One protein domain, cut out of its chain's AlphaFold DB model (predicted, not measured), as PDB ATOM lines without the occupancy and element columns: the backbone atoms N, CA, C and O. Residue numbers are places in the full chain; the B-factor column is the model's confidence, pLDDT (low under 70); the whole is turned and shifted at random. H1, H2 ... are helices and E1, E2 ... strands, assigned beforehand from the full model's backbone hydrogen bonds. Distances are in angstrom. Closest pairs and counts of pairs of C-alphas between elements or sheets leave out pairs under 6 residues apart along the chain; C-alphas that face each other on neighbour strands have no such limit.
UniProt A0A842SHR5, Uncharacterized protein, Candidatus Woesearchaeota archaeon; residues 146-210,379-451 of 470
ATOM      1  N   ASP A 146     -34.494 -15.540  20.441       89.56
ATOM      2  CA  ASP A 146     -33.313 -15.993  19.718       89.56
ATOM      3  C   ASP A 146     -33.070 -15.072  18.521       89.56
ATOM      4  O   ASP A 146     -33.542 -15.301  17.411       89.56
ATOM      5  N   TYR A 147     -32.299 -14.006  18.735       89.38
ATOM      6  CA  TYR A 147     -32.006 -13.036  17.679       89.38
ATOM      7  C   TYR A 147     -31.188 -13.617  16.509       89.38
ATOM      8  O   TYR A 147     -31.064 -12.971  15.468       89.38
ATOM      9  N   LYS A 148     -30.611 -14.821  16.655       88.81
ATOM     10  CA  LYS A 148     -29.925 -15.534  15.563       88.81
ATOM     11  C   LYS A 148     -30.902 -16.350  14.718       88.81
ATOM     12  O   LYS A 148     -30.572 -16.689  13.580       88.81
ATOM     13  N   ASN A 149     -32.094 -16.636  15.236       89.12
ATOM     14  CA  ASN A 149     -33.180 -17.243  14.488       89.12
ATOM     15  C   ASN A 149     -33.867 -16.184  13.613       89.12
ATOM     16  O   ASN A 149     -34.540 -15.280  14.106       89.12
ATOM     17  N   THR A 150     -33.755 -16.329  12.292       85.06
ATOM     18  CA  THR A 150     -34.328 -15.384  11.318       85.06
ATOM     19  C   THR A 150     -35.854 -15.364  11.291       85.06
ATOM     20  O   THR A 150     -36.419 -14.507  10.625       85.06
ATOM     21  N   GLN A 151     -36.520 -16.295  11.981       85.19
ATOM     22  CA  GLN A 151     -37.974 -16.267  12.186       85.19
ATOM     23  C   GLN A 151     -38.384 -15.460  13.425       85.19
ATOM     24  O   GLN A 151     -39.548 -15.095  13.567       85.19
ATOM     25  N   GLU A 152     -37.442 -15.165  14.322       86.75
ATOM     26  CA  GLU A 152     -37.689 -14.381  15.536       86.75
ATOM     27  C   GLU A 152     -37.146 -12.957  15.417       86.75
ATOM     28  O   GLU A 152     -37.798 -12.013  15.878       86.75
ATOM     29  N   ALA A 153     -35.996 -12.781  14.753       90.19
ATOM     30  CA  ALA A 153     -35.430 -11.464  14.511       90.19
ATOM     31  C   ALA A 153     -34.721 -11.318  13.150       90.19
ATOM     32  O   ALA A 153     -33.943 -12.172  12.723       90.19
ATOM     33  N   ALA A 154     -34.935 -10.178  12.492       89.56
ATOM     34  CA  ALA A 154     -34.300  -9.822  11.227       89.56
ATOM     35  C   ALA A 154     -33.061  -8.947  11.470       89.56
ATOM     36  O   ALA A 154     -33.137  -7.907  12.123       89.56
ATOM     37  N   CYS A 155     -31.906  -9.342  10.933       90.12
ATOM     38  CA  CYS A 155     -30.655  -8.603  11.116       90.12
ATOM     39  C   CYS A 155     -30.663  -7.275  10.344       90.12
ATOM     40  O   CYS A 155     -30.720  -7.278   9.117       90.12
ATOM     41  N   LEU A 156     -30.493  -6.152  11.046       89.50
ATOM     42  CA  LEU A 156     -30.356  -4.814  10.447       89.50
ATOM     43  C   LEU A 156     -28.912  -4.310  10.481       89.50
ATOM     44  O   LEU A 156     -28.472  -3.564   9.606       89.50
ATOM     45  N   GLN A 157     -28.158  -4.715  11.501       91.06
ATOM     46  CA  GLN A 157     -26.727  -4.480  11.610       91.06
ATOM     47  C   GLN A 157     -26.093  -5.654  12.347       91.06
ATOM     48  O   GLN A 157     -26.428  -5.920  13.494       91.06
ATOM     49  N   LYS A 158     -25.131  -6.327  11.714       89.00
ATOM     50  CA  LYS A 158     -24.500  -7.519  12.299       89.00
ATOM     51  C   LYS A 158     -23.729  -7.225  13.591       89.00
ATOM     52  O   LYS A 158     -23.712  -8.057  14.488       89.00
ATOM     53  N   GLY A 159     -23.082  -6.062  13.677       87.25
ATOM     54  CA  GLY A 159     -22.221  -5.724  14.809       87.25
ATOM     55  C   GLY A 159     -21.071  -6.717  15.015       87.25
ATOM     56  O   GLY A 159     -20.678  -7.450  14.104       87.25
ATOM     57  N   THR A 160     -20.517  -6.711  16.225       88.31
ATOM     58  CA  THR A 160     -19.653  -7.769  16.754       88.31
ATOM     59  C   THR A 160     -20.522  -8.673  17.612       88.31
ATOM     60  O   THR A 160     -21.157  -8.180  18.536       88.31
ATOM     61  N   ASP A 161     -20.559  -9.967  17.297       84.19
ATOM     62  CA  ASP A 161     -21.315 -10.956  18.071       84.19
ATOM     63  C   ASP A 161     -20.752 -11.003  19.506       84.19
ATOM     64  O   ASP A 161     -19.564 -11.306  19.671       84.19
ATOM     65  N   PRO A 162     -21.531 -10.619  20.530       80.12
ATOM     66  CA  PRO A 162     -21.040 -10.570  21.898       80.12
ATOM     67  C   PRO A 162     -20.829 -11.990  22.438       80.12
ATOM     68  O   PRO A 162     -21.687 -12.857  22.286       80.12
ATOM     69  N   GLU A 163     -19.689 -12.228  23.100       77.25
ATOM     70  CA  GLU A 163     -19.410 -13.517  23.759       77.25
ATOM     71  C   GLU A 163     -20.458 -13.822  24.838       77.25
ATOM     72  O   GLU A 163     -20.939 -14.950  24.932       77.25
ATOM     73  N   ASN A 164     -20.846 -12.791  25.596       80.06
ATOM     74  CA  ASN A 164     -21.936 -12.806  26.562       80.06
ATOM     75  C   ASN A 164     -22.808 -11.571  26.342       80.06
ATOM     76  O   ASN A 164     -22.285 -10.472  26.163       80.06
ATOM     77  N   ILE A 165     -24.125 -11.756  26.371       83.44
ATOM     78  CA  ILE A 165     -25.080 -10.650  26.390       83.44
ATOM     79  C   ILE A 165     -25.464 -10.445  27.846       83.44
ATOM     80  O   ILE A 165     -26.051 -11.347  28.432       83.44
ATOM     81  N   GLU A 166     -25.120  -9.299  28.423       81.69
ATOM     82  CA  GLU A 166     -25.522  -8.918  29.779       81.69
ATOM     83  C   GLU A 166     -26.681  -7.928  29.727       81.69
ATOM     84  O   GLU A 166     -27.598  -8.012  30.539       81.69
ATOM     85  N   VAL A 167     -26.683  -7.014  28.753       83.56
ATOM     86  CA  VAL A 167     -27.727  -5.998  28.590       83.56
ATOM     87  C   VAL A 167     -28.354  -6.091  27.205       83.56
ATOM     88  O   VAL A 167     -27.683  -5.916  26.183       83.56
ATOM     89  N   ILE A 168     -29.671  -6.294  27.174       87.81
ATOM     90  CA  ILE A 168     -30.477  -6.213  25.955       87.81
ATOM     91  C   ILE A 168     -31.240  -4.894  25.979       87.81
ATOM     92  O   ILE A 168     -32.064  -4.648  26.863       87.81
ATOM     93  N   GLY A 169     -30.947  -4.042  25.003       88.69
ATOM     94  CA  GLY A 169     -31.656  -2.793  24.774       88.69
ATOM     95  C   GLY A 169     -32.774  -2.969  23.760       88.69
ATOM     96  O   GLY A 169     -32.663  -3.773  22.835       88.69
ATOM     97  N   CYS A 170     -33.846  -2.201  23.905       91.00
ATOM     98  CA  CYS A 170     -34.921  -2.151  22.934       91.00
ATOM     99  C   CYS A 170     -35.474  -0.737  22.749       91.00
ATOM    100  O   CYS A 170     -35.546   0.057  23.690       91.00
ATOM    101  N   ILE A 171     -35.844  -0.428  21.508       90.19
ATOM    102  CA  ILE A 171     -36.559   0.782  21.095       90.19
ATOM    103  C   ILE A 171     -37.565   0.396  20.011       90.19
ATOM    104  O   ILE A 171     -37.290  -0.504  19.218       90.19
ATOM    105  N   GLY A 172     -38.720   1.051  19.953       89.00
ATOM    106  CA  GLY A 172     -39.695   0.750  18.910       89.00
ATOM    107  C   GLY A 172     -40.717   1.858  18.669       89.00
ATOM    108  O   GLY A 172     -41.310   2.348  19.631       89.00
ATOM    109  N   PRO A 173     -40.957   2.252  17.405       85.69
ATOM    110  CA  PRO A 173     -42.053   3.139  17.050       85.69
ATOM    111  C   PRO A 173     -43.381   2.373  16.997       85.69
ATOM    112  O   PRO A 173     -43.531   1.386  16.269       85.69
ATOM    113  N   GLY A 174     -44.364   2.879  17.732       79.06
ATOM    114  CA  GLY A 174     -45.771   2.506  17.650       79.06
ATOM    115  C   GLY A 174     -46.621   3.761  17.479       79.06
ATOM    116  O   GLY A 174     -46.290   4.646  16.683       79.06
ATOM    117  N   THR A 175     -47.703   3.871  18.251       74.94
ATOM    118  CA  THR A 175     -48.452   5.130  18.327       74.94
ATOM    119  C   THR A 175     -47.571   6.264  18.870       74.94
ATOM    120  O   THR A 175     -47.652   7.380  18.358       74.94
ATOM    121  N   GLY A 176     -46.700   5.962  19.843       76.50
ATOM    122  CA  GLY A 176     -45.601   6.814  20.321       76.50
ATOM    123  C   GLY A 176     -44.227   6.166  20.095       76.50
ATOM    124  O   GLY A 176     -44.100   5.272  19.252       76.50
ATOM    125  N   LEU A 177     -43.204   6.584  20.848       80.94
ATOM    126  CA  LEU A 177     -41.868   5.969  20.823       80.94
ATOM    127  C   LEU A 177     -41.494   5.428  22.205       80.94
ATOM    128  O   LEU A 177     -41.249   6.196  23.132       80.94
ATOM    129  N   GLY A 178     -41.376   4.108  22.333       82.06
ATOM    130  CA  GLY A 178     -40.956   3.489  23.588       82.06
ATOM    131  C   GLY A 178     -39.549   2.911  23.536       82.06
ATOM    132  O   GLY A 178     -38.990   2.644  22.467       82.06
ATOM    133  N   ALA A 179     -38.968   2.724  24.719       84.00
ATOM    134  CA  ALA A 179     -37.673   2.092  24.897       84.00
ATOM    135  C   ALA A 179     -37.595   1.379  26.251       84.00
ATOM    136  O   ALA A 179     -38.139   1.854  27.248       84.00
ATOM    137  N   VAL A 180     -36.873   0.265  26.301       82.75
ATOM    138  CA  VAL A 180     -36.623  -0.512  27.520       82.75
ATOM    139  C   VAL A 180     -35.232  -1.124  27.452       82.75
ATOM    140  O   VAL A 180     -34.720  -1.387  26.370       82.75
ATOM    141  N   SER A 181     -34.613  -1.362  28.600       80.88
ATOM    142  CA  SER A 181     -33.443  -2.235  28.694       80.88
ATOM    143  C   SER A 181     -33.645  -3.245  29.811       80.88
ATOM    144  O   SER A 181     -34.263  -2.931  30.833       80.88
ATOM    145  N   THR A 182     -33.148  -4.456  29.598       77.31
ATOM    146  CA  THR A 182     -33.232  -5.559  30.553       77.31
ATOM    147  C   THR A 182     -31.887  -6.259  30.654       77.31
ATOM    148  O   THR A 182     -31.115  -6.281  29.690       77.31
ATOM    149  N   GLN A 183     -31.606  -6.826  31.821       74.69
ATOM    150  CA  GLN A 183     -30.433  -7.666  32.007       74.69
ATOM    151  C   GLN A 183     -30.742  -9.094  31.558       74.69
ATOM    152  O   GLN A 183     -31.776  -9.671  31.907       74.69
ATOM    153  N   SER A 184     -29.849  -9.662  30.755       65.06
ATOM    154  CA  SER A 184     -29.907 -11.060  30.348       65.06
ATOM    155  C   SER A 184     -29.197 -11.899  31.407       65.06
ATOM    156  O   SER A 184     -28.012 -12.197  31.304       65.06
ATOM    157  N   GLU A 185     -29.918 -12.287  32.458       53.91
ATOM    158  CA  GLU A 185     -29.467 -13.407  33.284       53.91
ATOM    159  C   GLU A 185     -29.853 -14.700  32.563       53.91
ATOM    160  O   GLU A 185     -30.999 -15.153  32.585       53.91
ATOM    161  N   LYS A 186     -28.890 -15.272  31.838       42.72
ATOM    162  CA  LYS A 186     -29.025 -16.592  31.224       42.72
ATOM    163  C   LYS A 186     -28.846 -17.650  32.321       42.72
ATOM    164  O   LYS A 186     -27.755 -18.192  32.466       42.72
ATOM    165  N   TYR A 187     -29.880 -17.927  33.116       36.12
ATOM    166  CA  TYR A 187     -29.848 -19.080  34.025       36.12
ATOM    167  C   TYR A 187     -30.028 -20.372  33.223       36.12
ATOM    168  O   TYR A 187     -31.010 -20.480  32.486       36.12
ATOM    169  N   PRO A 188     -29.105 -21.348  33.333       34.00
ATOM    170  CA  PRO A 188     -29.233 -22.605  32.614       34.00
ATOM    171  C   PRO A 188     -30.411 -23.472  33.060       34.00
ATOM    172  O   PRO A 188     -30.894 -24.210  32.219       34.00
ATOM    173  N   ASP A 189     -30.910 -23.381  34.300       33.34
ATOM    174  CA  ASP A 189     -31.882 -24.382  34.784       33.34
ATOM    175  C   ASP A 189     -32.938 -23.890  35.796       33.34
ATOM    176  O   ASP A 189     -33.849 -24.645  36.117       33.34
ATOM    177  N   GLU A 190     -32.902 -22.647  36.289       33.19
ATOM    178  CA  GLU A 190     -33.828 -22.197  37.344       33.19
ATOM    179  C   GLU A 190     -34.266 -20.744  37.099       33.19
ATOM    180  O   GLU A 190     -33.443 -19.832  37.029       33.19
ATOM    181  N   LEU A 191     -35.576 -20.529  36.913       32.50
ATOM    182  CA  LEU A 191     -36.151 -19.195  36.779       32.50
ATOM    183  C   LEU A 191     -36.088 -18.466  38.130       32.50
ATOM    184  O   LEU A 191     -36.926 -18.676  39.004       32.50
ATOM    185  N   VAL A 192     -35.150 -17.537  38.270       29.19
ATOM    186  CA  VAL A 192     -35.243 -16.463  39.261       29.19
ATOM    187  C   VAL A 192     -34.960 -15.161  38.528       29.19
ATOM    188  O   VAL A 192     -33.858 -14.938  38.046       29.19
ATOM    189  N   ALA A 193     -35.985 -14.327  38.374       30.36
ATOM    190  CA  ALA A 193     -35.906 -13.066  37.653       30.36
ATOM    191  C   ALA A 193     -36.174 -11.896  38.605       30.36
ATOM    192  O   ALA A 193     -37.179 -11.215  38.479       30.36
ATOM    193  N   GLU A 194     -35.229 -11.553  39.483       29.30
ATOM    194  CA  GLU A 194     -35.107 -10.132  39.854       29.30
ATOM    195  C   GLU A 194     -34.422  -9.400  38.688       29.30
ATOM    196  O   GLU A 194     -33.279  -8.949  38.755       29.30
ATOM    197  N   LYS A 195     -35.120  -9.323  37.548       43.88
ATOM    198  CA  LYS A 195     -34.633  -8.592  36.380       43.88
ATOM    199  C   LYS A 195     -34.670  -7.106  36.704       43.88
ATOM    200  O   LYS A 195     -35.735  -6.505  36.836       43.88
ATOM    201  N   SER A 196     -33.495  -6.489  36.780       39.81
ATOM    202  CA  SER A 196     -33.377  -5.031  36.787       39.81
ATOM    203  C   SER A 196     -33.802  -4.493  35.418       39.81
ATOM    204  O   SER A 196     -32.991  -4.398  34.497       39.81
ATOM    205  N   MET A 197     -35.089  -4.181  35.267       49.53
ATOM    206  CA  MET A 197     -35.654  -3.603  34.051       49.53
ATOM    207  C   MET A 197     -35.742  -2.084  34.183       49.53
ATOM    208  O   MET A 197     -36.282  -1.558  35.157       49.53
ATOM    209  N   VAL A 198     -35.235  -1.368  33.182       50.66
ATOM    210  CA  VAL A 198     -35.375   0.088  33.103       50.66
ATOM    211  C   VAL A 198     -36.236   0.410  31.895       50.66
ATOM    212  O   VAL A 198     -35.765   0.353  30.757       50.66
ATOM    213  N   CYS A 199     -37.504   0.739  32.147       50.38
ATOM    214  CA  CYS A 199     -38.370   1.307  31.125       50.38
ATOM    215  C   CYS A 199     -38.022   2.786  30.944       50.38
ATOM    216  O   CYS A 199     -37.980   3.551  31.907       50.38
ATOM    217  N   LEU A 200     -37.728   3.168  29.704       51.84
ATOM    218  CA  LEU A 200     -37.316   4.512  29.326       51.84
ATOM    219  C   LEU A 200     -38.379   5.206  28.449       51.84
ATOM    220  O   LEU A 200     -38.097   6.276  27.918       51.84
ATOM    221  N   SER A 201     -39.581   4.637  28.286       45.12
ATOM    222  CA  SER A 201     -40.625   5.158  27.383       45.12
ATOM    223  C   SER A 201     -41.013   6.608  27.700       45.12
ATOM    224  O   SER A 201     -40.946   7.469  26.833       45.12
ATOM    225  N   GLU A 202     -41.270   6.933  28.967       40.06
ATOM    226  CA  GLU A 202     -41.549   8.318  29.391       40.06
ATOM    227  C   GLU A 202     -40.288   9.193  29.487       40.06
ATOM    228  O   GLU A 202     -40.322  10.428  29.489       40.06
ATOM    229  N   ILE A 203     -39.144   8.521  29.588       39.91
ATOM    230  CA  ILE A 203     -37.829   9.083  29.868       39.91
ATOM    231  C   ILE A 203     -37.179   9.610  28.578       39.91
ATOM    232  O   ILE A 203     -36.483  10.623  28.607       39.91
ATOM    233  N   PHE A 204     -37.425   8.994  27.423       40.06
ATOM    234  CA  PHE A 204     -36.887   9.498  26.157       40.06
ATOM    235  C   PHE A 204     -37.520  10.826  25.726       40.06
ATOM    236  O   PHE A 204     -36.807  11.659  25.168       40.06
ATOM    237  N   GLY A 205     -38.796  11.061  26.057       34.84
ATOM    238  CA  GLY A 205     -39.454  12.359  25.861       34.84
ATOM    239  C   GLY A 205     -39.066  13.410  26.913       34.84
ATOM    240  O   GLY A 205     -38.726  14.540  26.571       34.84
ATOM    241  N   ARG A 206     -39.030  13.045  28.211       32.53
ATOM    242  CA  ARG A 206     -38.874  14.022  29.318       32.53
ATOM    243  C   ARG A 206     -37.520  14.041  30.036       32.53
ATOM    244  O   ARG A 206     -37.142  15.070  30.600       32.53
ATOM    245  N   LEU A 207     -36.757  12.949  30.068       34.66
ATOM    246  CA  LEU A 207     -35.629  12.821  31.004       34.66
ATOM    247  C   LEU A 207     -34.338  13.508  30.590       34.66
ATOM    248  O   LEU A 207     -33.422  13.595  31.407       34.66
ATOM    249  N   TYR A 208     -34.272  14.117  29.411       34.94
ATOM    250  CA  TYR A 208     -33.186  15.059  29.149       34.94
ATOM    251  C   TYR A 208     -33.348  16.398  29.880       34.94
ATOM    252  O   TYR A 208     -32.348  17.085  30.081       34.94
ATOM    253  N   GLN A 209     -34.552  16.740  30.358       30.86
ATOM    254  CA  GLN A 209     -34.757  17.926  31.200       30.86
ATOM    255  C   GLN A 209     -34.398  17.684  32.681       30.86
ATOM    256  O   GLN A 209     -34.127  18.642  33.401       30.86
ATOM    257  N   TYR A 210     -34.328  16.422  33.138       30.16
ATOM    258  CA  TYR A 210     -34.234  16.063  34.564       30.16
ATOM    259  C   TYR A 210     -33.149  15.027  34.913       30.16
ATOM    260  O   TYR A 210     -33.296  14.303  35.893       30.16
ATOM    261  N   MET A 379     -34.503   9.457  11.076       84.06
ATOM    262  CA  MET A 379     -34.712   9.897  12.457       84.06
ATOM    263  C   MET A 379     -34.774   8.722  13.429       84.06
ATOM    264  O   MET A 379     -34.213   8.812  14.522       84.06
ATOM    265  N   TYR A 380     -35.352   7.596  13.013       90.00
ATOM    266  CA  TYR A 380     -35.380   6.378  13.807       90.00
ATOM    267  C   TYR A 380     -33.970   5.857  14.092       90.00
ATOM    268  O   TYR A 380     -33.636   5.548  15.235       90.00
ATOM    269  N   GLY A 381     -33.095   5.870  13.083       88.75
ATOM    270  CA  GLY A 381     -31.679   5.554  13.258       88.75
ATOM    271  C   GLY A 381     -30.987   6.441  14.296       88.75
ATOM    272  O   GLY A 381     -30.218   5.955  15.125       88.75
ATOM    273  N   ARG A 382     -31.283   7.749  14.297       85.06
ATOM    274  CA  ARG A 382     -30.744   8.690  15.296       85.06
ATOM    275  C   ARG A 382     -31.289   8.409  16.700       85.06
ATOM    276  O   ARG A 382     -30.514   8.438  17.653       85.06
ATOM    277  N   ALA A 383     -32.578   8.096  16.823       83.62
ATOM    278  CA  ALA A 383     -33.188   7.717  18.096       83.62
ATOM    279  C   ALA A 383     -32.545   6.436  18.656       83.62
ATOM    280  O   ALA A 383     -32.141   6.399  19.816       83.62
ATOM    281  N   ALA A 384     -32.352   5.420  17.811       87.44
ATOM    282  CA  ALA A 384     -31.679   4.180  18.187       87.44
ATOM    283  C   ALA A 384     -30.217   4.411  18.601       87.44
ATOM    284  O   ALA A 384     -29.758   3.826  19.580       87.44
ATOM    285  N   ARG A 385     -29.485   5.303  17.917       86.50
ATOM    286  CA  ARG A 385     -28.124   5.710  18.316       86.50
ATOM    287  C   ARG A 385     -28.115   6.243  19.744       86.50
ATOM    288  O   ARG A 385     -27.290   5.814  20.549       86.50
ATOM    289  N   ASP A 386     -29.011   7.174  20.050       79.88
ATOM    290  CA  ASP A 386     -29.071   7.802  21.371       79.88
ATOM    291  C   ASP A 386     -29.538   6.810  22.441       79.88
ATOM    292  O   ASP A 386     -29.008   6.823  23.553       79.88
ATOM    293  N   ALA A 387     -30.426   5.877  22.082       79.56
ATOM    294  CA  ALA A 387     -30.796   4.751  22.932       79.56
ATOM    295  C   ALA A 387     -29.612   3.840  23.256       79.56
ATOM    296  O   ALA A 387     -29.378   3.555  24.428       79.56
ATOM    297  N   ILE A 388     -28.801   3.476  22.262       83.81
ATOM    298  CA  ILE A 388     -27.581   2.688  22.472       83.81
ATOM    299  C   ILE A 388     -26.603   3.430  23.395       83.81
ATOM    300  O   ILE A 388     -26.013   2.819  24.283       83.81
ATOM    301  N   MET A 389     -26.436   4.746  23.229       82.06
ATOM    302  CA  MET A 389     -25.561   5.543  24.102       82.06
ATOM    303  C   MET A 389     -26.074   5.627  25.545       82.06
ATOM    304  O   MET A 389     -25.268   5.686  26.472       82.06
ATOM    305  N   ALA A 390     -27.394   5.669  25.732       75.12
ATOM    306  CA  ALA A 390     -28.018   5.798  27.045       75.12
ATOM    307  C   ALA A 390     -28.093   4.463  27.798       75.12
ATOM    308  O   ALA A 390     -27.830   4.424  28.998       75.12
ATOM    309  N   GLN A 391     -28.449   3.388  27.095       79.12
ATOM    310  CA  GLN A 391     -28.656   2.055  27.664       79.12
ATOM    311  C   GLN A 391     -27.345   1.266  27.785       79.12
ATOM    312  O   GLN A 391     -27.226   0.423  28.666       79.12
ATOM    313  N   GLY A 392     -26.363   1.538  26.917       83.62
ATOM    314  CA  GLY A 392     -25.124   0.762  26.827       83.62
ATOM    315  C   GLY A 392     -25.341  -0.738  26.587       83.62
ATOM    316  O   GLY A 392     -24.730  -1.522  27.306       83.62
ATOM    317  N   PRO A 393     -26.197  -1.154  25.633       86.94
ATOM    318  CA  PRO A 393     -26.534  -2.559  25.454       86.94
ATOM    319  C   PRO A 393     -25.421  -3.329  24.735       86.94
ATOM    320  O   PRO A 393     -24.674  -2.744  23.943       86.94
ATOM    321  N   ASP A 394     -25.385  -4.645  24.945       88.31
ATOM    322  CA  ASP A 394     -24.586  -5.588  24.150       88.31
ATOM    323  C   ASP A 394     -25.326  -6.013  22.875       88.31
ATOM    324  O   ASP A 394     -24.700  -6.314  21.862       88.31
ATOM    325  N   LEU A 395     -26.663  -6.005  22.917       92.00
ATOM    326  CA  LEU A 395     -27.571  -6.307  21.811       92.00
ATOM    327  C   LEU A 395     -28.706  -5.279  21.783       92.00
ATOM    328  O   LEU A 395     -29.351  -5.042  22.806       92.00
ATOM    329  N   MET A 396     -28.988  -4.709  20.611       93.62
ATOM    330  CA  MET A 396     -30.133  -3.820  20.414       93.62
ATOM    331  C   MET A 396     -31.228  -4.520  19.606       93.62
ATOM    332  O   MET A 396     -31.005  -4.939  18.470       93.62
ATOM    333  N   LEU A 397     -32.431  -4.596  20.163       94.19
ATOM    334  CA  LEU A 397     -33.611  -5.120  19.488       94.19
ATOM    335  C   LEU A 397     -34.573  -3.984  19.129       94.19
ATOM    336  O   LEU A 397     -34.847  -3.095  19.930       94.19
ATOM    337  N   LEU A 398     -35.095  -3.995  17.912       93.50
ATOM    338  CA  LEU A 398     -36.095  -3.043  17.455       93.50
ATOM    339  C   LEU A 398     -37.478  -3.683  17.564       93.50
ATOM    340  O   LEU A 398     -37.709  -4.752  17.005       93.50
ATOM    341  N   ALA A 399     -38.386  -3.034  18.286       90.19
ATOM    342  CA  ALA A 399     -39.784  -3.441  18.411       90.19
ATOM    343  C   ALA A 399     -40.701  -2.521  17.586       90.19
ATOM    344  O   ALA A 399     -40.256  -1.540  16.989       90.19
ATOM    345  N   GLY A 400     -41.998  -2.825  17.576       82.12
ATOM    346  CA  GLY A 400     -43.026  -1.970  16.984       82.12
ATOM    347  C   GLY A 400     -43.422  -2.358  15.556       82.12
ATOM    348  O   GLY A 400     -42.590  -2.674  14.703       82.12
ATOM    349  N   GLY A 401     -44.732  -2.313  15.296       78.62
ATOM    350  CA  GLY A 401     -45.321  -2.757  14.029       78.62
ATOM    351  C   GLY A 401     -44.948  -1.888  12.825       78.62
ATOM    352  O   GLY A 401     -44.853  -2.402  11.712       78.62
ATOM    353  N   ILE A 402     -44.673  -0.593  13.035       80.62
ATOM    354  CA  ILE A 402     -44.281   0.319  11.948       80.62
ATOM    355  C   ILE A 402     -42.929  -0.107  11.376       80.62
ATOM    356  O   ILE A 402     -42.798  -0.283  10.169       80.62
ATOM    357  N   ALA A 403     -41.928  -0.326  12.235       77.12
ATOM    358  CA  ALA A 403     -40.610  -0.769  11.794       77.12
ATOM    359  C   ALA A 403     -40.685  -2.156  11.126       77.12
ATOM    360  O   ALA A 403     -40.158  -2.341  10.028       77.12
ATOM    361  N   GLY A 404     -41.431  -3.094  11.724       79.19
ATOM    362  CA  GLY A 404     -41.658  -4.426  11.156       79.19
ATOM    363  C   GLY A 404     -42.244  -4.414   9.736       79.19
ATOM    364  O   GLY A 404     -41.835  -5.229   8.908       79.19
ATOM    365  N   LYS A 405     -43.129  -3.457   9.409       80.56
ATOM    366  CA  LYS A 405     -43.758  -3.340   8.077       80.56
ATOM    367  C   LYS A 405     -42.753  -3.052   6.953       80.56
ATOM    368  O   LYS A 405     -42.930  -3.580   5.858       80.56
ATOM    369  N   TYR A 406     -41.708  -2.260   7.212       81.69
ATOM    370  CA  TYR A 406     -40.799  -1.767   6.161       81.69
ATOM    371  C   TYR A 406     -39.370  -2.323   6.230       81.69
ATOM    372  O   TYR A 406     -38.738  -2.495   5.192       81.69
ATOM    373  N   ILE A 407     -38.839  -2.579   7.431       80.31
ATOM    374  CA  ILE A 407     -37.465  -3.081   7.628       80.31
ATOM    375  C   ILE A 407     -37.415  -4.481   8.247       80.31
ATOM    376  O   ILE A 407     -36.329  -5.014   8.452       80.31
ATOM    377  N   GLY A 408     -38.562  -5.103   8.527       76.06
ATOM    378  CA  GLY A 408     -38.624  -6.486   8.994       76.06
ATOM    379  C   GLY A 408     -38.454  -7.523   7.881       76.06
ATOM    380  O   GLY A 408     -38.147  -7.212   6.724       76.06
ATOM    381  N   SER A 409     -38.703  -8.771   8.258       70.50
ATOM    382  CA  SER A 409     -38.945  -9.898   7.360       70.50
ATOM    383  C   SER A 409     -40.365 -10.428   7.563       70.50
ATOM    384  O   SER A 409     -41.037 -10.076   8.533       70.50
ATOM    385  N   ASP A 410     -40.862 -11.218   6.620       70.50
ATOM    386  CA  ASP A 410     -42.113 -11.952   6.786       70.50
ATOM    387  C   ASP A 410     -41.946 -13.204   7.672       70.50
ATOM    388  O   ASP A 410     -40.861 -13.485   8.185       70.50
ATOM    389  N   GLU A 411     -43.032 -13.963   7.847       65.81
ATOM    390  CA  GLU A 411     -43.083 -15.198   8.651       65.81
ATOM    391  C   GLU A 411     -42.207 -16.343   8.111       65.81
ATOM    392  O   GLU A 411     -42.096 -17.387   8.751       65.81
ATOM    393  N   LYS A 412     -41.627 -16.185   6.914       67.31
ATOM    394  CA  LYS A 412     -40.662 -17.121   6.329       67.31
ATOM    395  C   LYS A 412     -39.229 -16.615   6.465       67.31
ATOM    396  O   LYS A 412     -38.301 -17.336   6.094       67.31
ATOM    397  N   GLY A 413     -39.026 -15.426   7.027       65.44
ATOM    398  CA  GLY A 413     -37.725 -14.777   7.126       65.44
ATOM    399  C   GLY A 413     -37.306 -14.080   5.829       65.44
ATOM    400  O   GLY A 413     -36.149 -13.679   5.706       65.44
ATOM    401  N   GLU A 414     -38.216 -13.911   4.863       72.69
ATOM    402  CA  GLU A 414     -37.946 -13.169   3.631       72.69
ATOM    403  C   GLU A 414     -38.055 -11.664   3.895       72.69
ATOM    404  O   GLU A 414     -38.999 -11.176   4.518       72.69
ATOM    405  N   GLN A 415     -37.059 -10.901   3.448       76.75
ATOM    406  CA  GLN A 415     -37.022  -9.455   3.663       76.75
ATOM    407  C   GLN A 415     -38.162  -8.748   2.919       76.75
ATOM    408  O   GLN A 415     -38.522  -9.112   1.800       76.75
ATOM    409  N   LYS A 416     -38.711  -7.690   3.527       74.12
ATOM    410  CA  LYS A 416     -39.760  -6.872   2.905       74.12
ATOM    411  C   LYS A 416     -39.252  -6.127   1.666       74.12
ATOM    412  O   LYS A 416     -38.067  -5.814   1.531       74.12
ATOM    413  N   ALA A 417     -40.181  -5.775   0.777       66.50
ATOM    414  CA  ALA A 417     -39.891  -4.880  -0.336       66.50
ATOM    415  C   ALA A 417     -39.276  -3.570   0.194       66.50
ATOM    416  O   ALA A 417     -39.784  -2.975   1.142       66.50
ATOM    417  N   HIS A 418     -38.166  -3.137  -0.409       76.62
ATOM    418  CA  HIS A 418     -37.403  -1.940  -0.017       76.62
ATOM    419  C   HIS A 418     -36.692  -1.999   1.348       76.62
ATOM    420  O   HIS A 418     -36.176  -0.968   1.789       76.62
ATOM    421  N   HIS A 419     -36.580  -3.187   1.960       83.00
ATOM    422  CA  HIS A 419     -35.808  -3.420   3.185       83.00
ATOM    423  C   HIS A 419     -34.426  -2.753   3.124       83.00
ATOM    424  O   HIS A 419     -34.096  -1.934   3.978       83.00
ATOM    425  N   GLU A 420     -33.649  -3.013   2.068       85.94
ATOM    426  CA  GLU A 420     -32.291  -2.471   1.917       85.94
ATOM    427  C   GLU A 420     -32.240  -0.937   1.957       85.94
ATOM    428  O   GLU A 420     -31.333  -0.362   2.561       85.94
ATOM    429  N   HIS A 421     -33.217  -0.255   1.350       89.19
ATOM    430  CA  HIS A 421     -33.240   1.207   1.330       89.19
ATOM    431  C   HIS A 421     -33.521   1.778   2.720       89.19
ATOM    432  O   HIS A 421     -32.784   2.647   3.192       89.19
ATOM    433  N   TYR A 422     -34.572   1.299   3.386       90.00
ATOM    434  CA  TYR A 422     -34.955   1.821   4.697       90.00
ATOM    435  C   TYR A 422     -33.949   1.429   5.783       90.00
ATOM    436  O   TYR A 422     -33.635   2.255   6.642       90.00
ATOM    437  N   VAL A 423     -33.348   0.237   5.698       90.44
ATOM    438  CA  VAL A 423     -32.201  -0.136   6.538       90.44
ATOM    439  C   VAL A 423     -31.008   0.775   6.264       90.44
ATOM    440  O   VAL A 423     -30.384   1.250   7.211       90.44
ATOM    441  N   GLY A 424     -30.720   1.101   5.001       90.25
ATOM    442  CA  GLY A 424     -29.669   2.054   4.644       90.25
ATOM    443  C   GLY A 424     -29.891   3.446   5.251       90.25
ATOM    444  O   GLY A 424     -28.950   4.057   5.765       90.25
ATOM    445  N   LEU A 425     -31.132   3.940   5.264       90.81
ATOM    446  CA  LEU A 425     -31.484   5.210   5.907       90.81
ATOM    447  C   LEU A 425     -31.423   5.150   7.431       90.81
ATOM    448  O   LEU A 425     -30.885   6.068   8.052       90.81
ATOM    449  N   PHE A 426     -31.902   4.061   8.028       91.19
ATOM    450  CA  PHE A 426     -31.756   3.811   9.456       91.19
ATOM    451  C   PHE A 426     -30.277   3.813   9.858       91.19
ATOM    452  O   PHE A 426     -29.873   4.550  10.755       91.19
ATOM    453  N   GLN A 427     -29.425   3.081   9.137       89.81
ATOM    454  CA  GLN A 427     -27.980   3.067   9.366       89.81
ATOM    455  C   GLN A 427     -27.355   4.451   9.144       89.81
ATOM    456  O   GLN A 427     -26.511   4.886   9.925       89.81
ATOM    457  N   LYS A 428     -27.782   5.202   8.124       87.06
ATOM    458  CA  LYS A 428     -27.331   6.586   7.914       87.06
ATOM    459  C   LYS A 428     -27.662   7.467   9.122       87.06
ATOM    460  O   LYS A 428     -26.797   8.217   9.574       87.06
ATOM    461  N   GLY A 429     -28.877   7.356   9.658       84.69
ATOM    462  CA  GLY A 429     -29.312   8.032  10.878       84.69
ATOM    463  C   GLY A 429     -28.479   7.644  12.096       84.69
ATOM    464  O   GLY A 429     -27.951   8.517  12.790       84.69
ATOM    465  N   LEU A 430     -28.279   6.337  12.282       85.25
ATOM    466  CA  LEU A 430     -27.453   5.742  13.335       85.25
ATOM    467  C   LEU A 430     -26.022   6.306  13.336       85.25
ATOM    468  O   LEU A 430     -25.399   6.452  14.389       85.25
ATOM    469  N   MET A 431     -25.518   6.664  12.151       81.81
ATOM    470  CA  MET A 431     -24.162   7.158  11.924       81.81
ATOM    471  C   MET A 431     -24.032   8.692  11.825       81.81
ATOM    472  O   MET A 431     -22.910   9.190  11.694       81.81
ATOM    473  N   LYS A 432     -25.125   9.470  11.859       70.19
ATOM    474  CA  LYS A 432     -25.079  10.934  11.649       70.19
ATOM    475  C   LYS A 432     -24.530  11.649  12.907       70.19
ATOM    476  O   LYS A 432     -25.021  11.410  14.002       70.19
ATOM    477  N   ASN A 433     -23.586  12.591  12.735       62.31
ATOM    478  CA  ASN A 433     -22.972  13.512  13.736       62.31
ATOM    479  C   ASN A 433     -21.824  12.960  14.655       62.31
ATOM    480  O   ASN A 433     -21.694  11.755  14.833       62.31
ATOM    481  N   PRO A 434     -20.924  13.807  15.228       45.88
ATOM    482  CA  PRO A 434     -19.612  14.126  14.639       45.88
ATOM    483  C   PRO A 434     -18.387  13.840  15.553       45.88
ATOM    484  O   PRO A 434     -17.257  14.141  15.174       45.88
ATOM    485  N   VAL A 435     -18.577  13.281  16.759       44.78
ATOM    486  CA  VAL A 435     -17.512  13.099  17.786       44.78
ATOM    487  C   VAL A 435     -16.909  11.681  17.790       44.78
ATOM    488  O   VAL A 435     -15.881  11.418  18.414       44.78
ATOM    489  N   SER A 436     -17.496  10.744  17.053       45.53
ATOM    490  CA  SER A 436     -17.098   9.339  17.082       45.53
ATOM    491  C   SER A 436     -15.989   9.031  16.068       45.53
ATOM    492  O   SER A 436     -16.238   8.585  14.951       45.53
ATOM    493  N   ARG A 437     -14.725   9.206  16.474       45.31
ATOM    494  CA  ARG A 437     -13.607   8.451  15.868       45.31
ATOM    495  C   ARG A 437     -13.662   6.957  16.226       45.31
ATOM    496  O   ARG A 437     -13.020   6.160  15.557       45.31
ATOM    497  N   ASN A 438     -14.471   6.585  17.222       51.72
ATOM    498  CA  ASN A 438     -14.686   5.213  17.666       51.72
ATOM    499  C   ASN A 438     -16.177   4.888  17.587       51.72
ATOM    500  O   ASN A 438     -16.920   5.167  18.524       51.72
ATOM    501  N   ASN A 439     -16.590   4.327  16.450       65.25
ATOM    502  CA  ASN A 439     -17.970   3.956  16.137       65.25
ATOM    503  C   ASN A 439     -18.482   2.816  17.030       65.25
ATOM    504  O   ASN A 439     -18.691   1.708  16.548       65.25
ATOM    505  N   TYR A 440     -18.695   3.085  18.320       73.81
ATOM    506  CA  TYR A 440     -19.262   2.132  19.279       73.81
ATOM    507  C   TYR A 440     -20.551   1.506  18.738       73.81
ATOM    508  O   TYR A 440     -20.702   0.290  18.752       73.81
ATOM    509  N   THR A 441     -21.428   2.327  18.153       81.31
ATOM    510  CA  THR A 441     -22.700   1.873  17.581       81.31
ATOM    511  C   THR A 441     -22.543   0.871  16.445       81.31
ATOM    512  O   THR A 441     -23.427   0.042  16.296       81.31
ATOM    513  N   LYS A 442     -21.438   0.879  15.679       84.50
ATOM    514  CA  LYS A 442     -21.197  -0.107  14.605       84.50
ATOM    515  C   LYS A 442     -20.913  -1.510  15.130       84.50
ATOM    516  O   LYS A 442     -21.081  -2.469  14.385       84.50
ATOM    517  N   ASN A 443     -20.441  -1.619  16.368       86.81
ATOM    518  CA  ASN A 443     -20.110  -2.902  16.975       86.81
ATOM    519  C   ASN A 443     -21.303  -3.525  17.697       86.81
ATOM    520  O   ASN A 443     -21.234  -4.703  18.013       86.81
ATOM    521  N   ILE A 444     -22.383  -2.778  17.924       90.75
ATOM    522  CA  ILE A 444     -23.589  -3.320  18.547       90.75
ATOM    523  C   ILE A 444     -24.407  -4.059  17.481       90.75
ATOM    524  O   ILE A 444     -24.739  -3.454  16.458       90.75
ATOM    525  N   PRO A 445     -24.722  -5.349  17.659       94.44
ATOM    526  CA  PRO A 445     -25.679  -6.036  16.806       94.44
ATOM    527  C   PRO A 445     -27.078  -5.423  16.972       94.44
ATOM    528  O   PRO A 445     -27.511  -5.144  18.091       94.44
ATOM    529  N   ILE A 446     -27.773  -5.192  15.857       94.44
ATOM    530  CA  ILE A 446     -29.107  -4.581  15.817       94.44
ATOM    531  C   ILE A 446     -30.044  -5.462  14.996       94.44
ATOM    532  O   ILE A 446     -29.780  -5.709  13.813       94.44
ATOM    533  N   TYR A 447     -31.146  -5.892  15.606       93.81
ATOM    534  CA  TYR A 447     -32.119  -6.789  14.983       93.81
ATOM    535  C   TYR A 447     -33.550  -6.294  15.177       93.81
ATOM    536  O   TYR A 447     -33.888  -5.786  16.237       93.81
ATOM    537  N   GLN A 448     -34.402  -6.463  14.171       93.38
ATOM    538  CA  GLN A 448     -35.839  -6.201  14.248       93.38
ATOM    539  C   GLN A 448     -36.573  -7.440  14.750       93.38
ATOM    540  O   GLN A 448     -36.468  -8.492  14.130       93.38
ATOM    541  N   ILE A 449     -37.355  -7.309  15.818       92.88
ATOM    542  CA  ILE A 449     -38.249  -8.366  16.302       92.88
ATOM    543  C   ILE A 449     -39.354  -8.584  15.262       92.88
ATOM    544  O   ILE A 449     -39.969  -7.617  14.804       92.88
ATOM    545  N   ILE A 450     -39.592  -9.844  14.894       88.75
ATOM    546  CA  ILE A 450     -40.576 -10.225  13.868       88.75
ATOM    547  C   ILE A 450     -41.949 -10.496  14.489       88.75
ATOM    548  O   ILE A 450     -42.970 -10.150  13.901       88.75
ATOM    549  N   ASN A 451     -41.985 -11.093  15.684       88.44
ATOM    550  CA  ASN A 451     -43.233 -11.522  16.307       88.44
ATOM    551  C   ASN A 451     -44.115 -10.314  16.714       88.44
ATOM    552  O   ASN A 451     -43.716  -9.547  17.597       88.44
TER     553      ASN A 451
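Overview. This is residues 146 to 210 and 379 to 451 of the 470 residues of an uncharacterized protein of Candidatus Woesearchaeota archaeon (UniProt A0A842SHR5). A strongly twisted sheet of five strands has two helices, H2 and H4, over one face, and these two meet at a corner near where H2 begins and H4 ends. H3 packs by Pro 173 at the end of E2 and on E5, H1 is beside the edge strand E3, and a loop after E3 sticks out with residues 187 to 192. The printed part has 138 residues, with five named helices and five named strands in the order E1 E2 E3 H1 H2 E4 H3 H4 H5 E5. The sheet runs E1, E5, E4, E2, E3 and is mixed, and the class is mixed, helices and strands. The whole is compact, with a radius of gyration of the C-alphas of 15.0 A and spans of 42 by 42 by 33 A.

Along the chain. E1, residues 153 to 157, begins with C-alpha 153 at (-35.430, -11.464, 14.511). E2, residues 167 to 173, is 20.5 A from first to last C-alpha, and E3, residues 177 to 183, is 21.0 A. H1 is residues 201 to 206. After the cut, H2, residues 379 to 391, is 18.2 A long and begins with C-alpha 379 at (-34.712, 9.897, 12.457). E4 is residues 395 to 398 and H3 is residues 401 to 407, 10.1 A each. H4, residues 419 to 430, is 16.0 A long. H5 is residues 440 to 443, and E5, residues 446 to 449, ends with C-alpha 449 at (-38.249, -8.366, 16.302).

Arrangement. The edge strands of the sheet are E1 and E3. E1 and E5 are antiparallel, with N 154 and O 448 2.8 A apart. E5 and E4 are parallel, with N 447 and O 396 3.0 A apart, and with H3, H4 and H5 between them they form a strand-helix-strand unit, two parallel neighbour strands joined through helices. E4 and E2 are parallel, with N 397 and O 169 2.8 A apart. E2 and E3 are an antiparallel hairpin, with N 170 and O 180 2.7 A apart. H2 and H4 on one face of the sheet make two layers, helices over a sheet. H2 is over E2, at a height over the sheet of 8.7 A, and runs along the strands, only just, at 27 degrees to E2 on the local plane. H4 touches H2 with residues 425 to 430 alone, the same way at a steep tilt of 53 degrees; the closest C-alphas, of Gly 381 and Gly 429, are 4.2 A apart. H4 touches H3 with residues 419 to 423 alone, about perpendicular at 76 degrees, the closest C-alphas, of Ile 407 and His 419, being 4.8 A apart. H3 is over E4 at a height of 7.5 A. H1, on the same face as H2, is over none of the strands; the closest C-alphas of H1 and E3, of Gly 178 and Ser 201, are 4.2 A apart. H5 only grazes the sheet, with residues 441 to 443. H2 and H4 have every O i to N i+4 pair within hydrogen-bond range, H1 has 1 of 2 and H3 2 of 3, and H5 is too short for such a pair.

Size, cuts and confidence. The two C-alphas farthest apart, of Asp 189 and Pro 434, are 45.2 A apart. Residues 211 to 378 are not printed, and C-alphas 210 and 379 are 23.0 A apart across the cut. The links E3 to H1 and H3 to H4 are long. The mean pLDDT of the printed part is 73.6, and it is under 70 at residues 184 to 210, 411 to 413, 417 and 433 to 439.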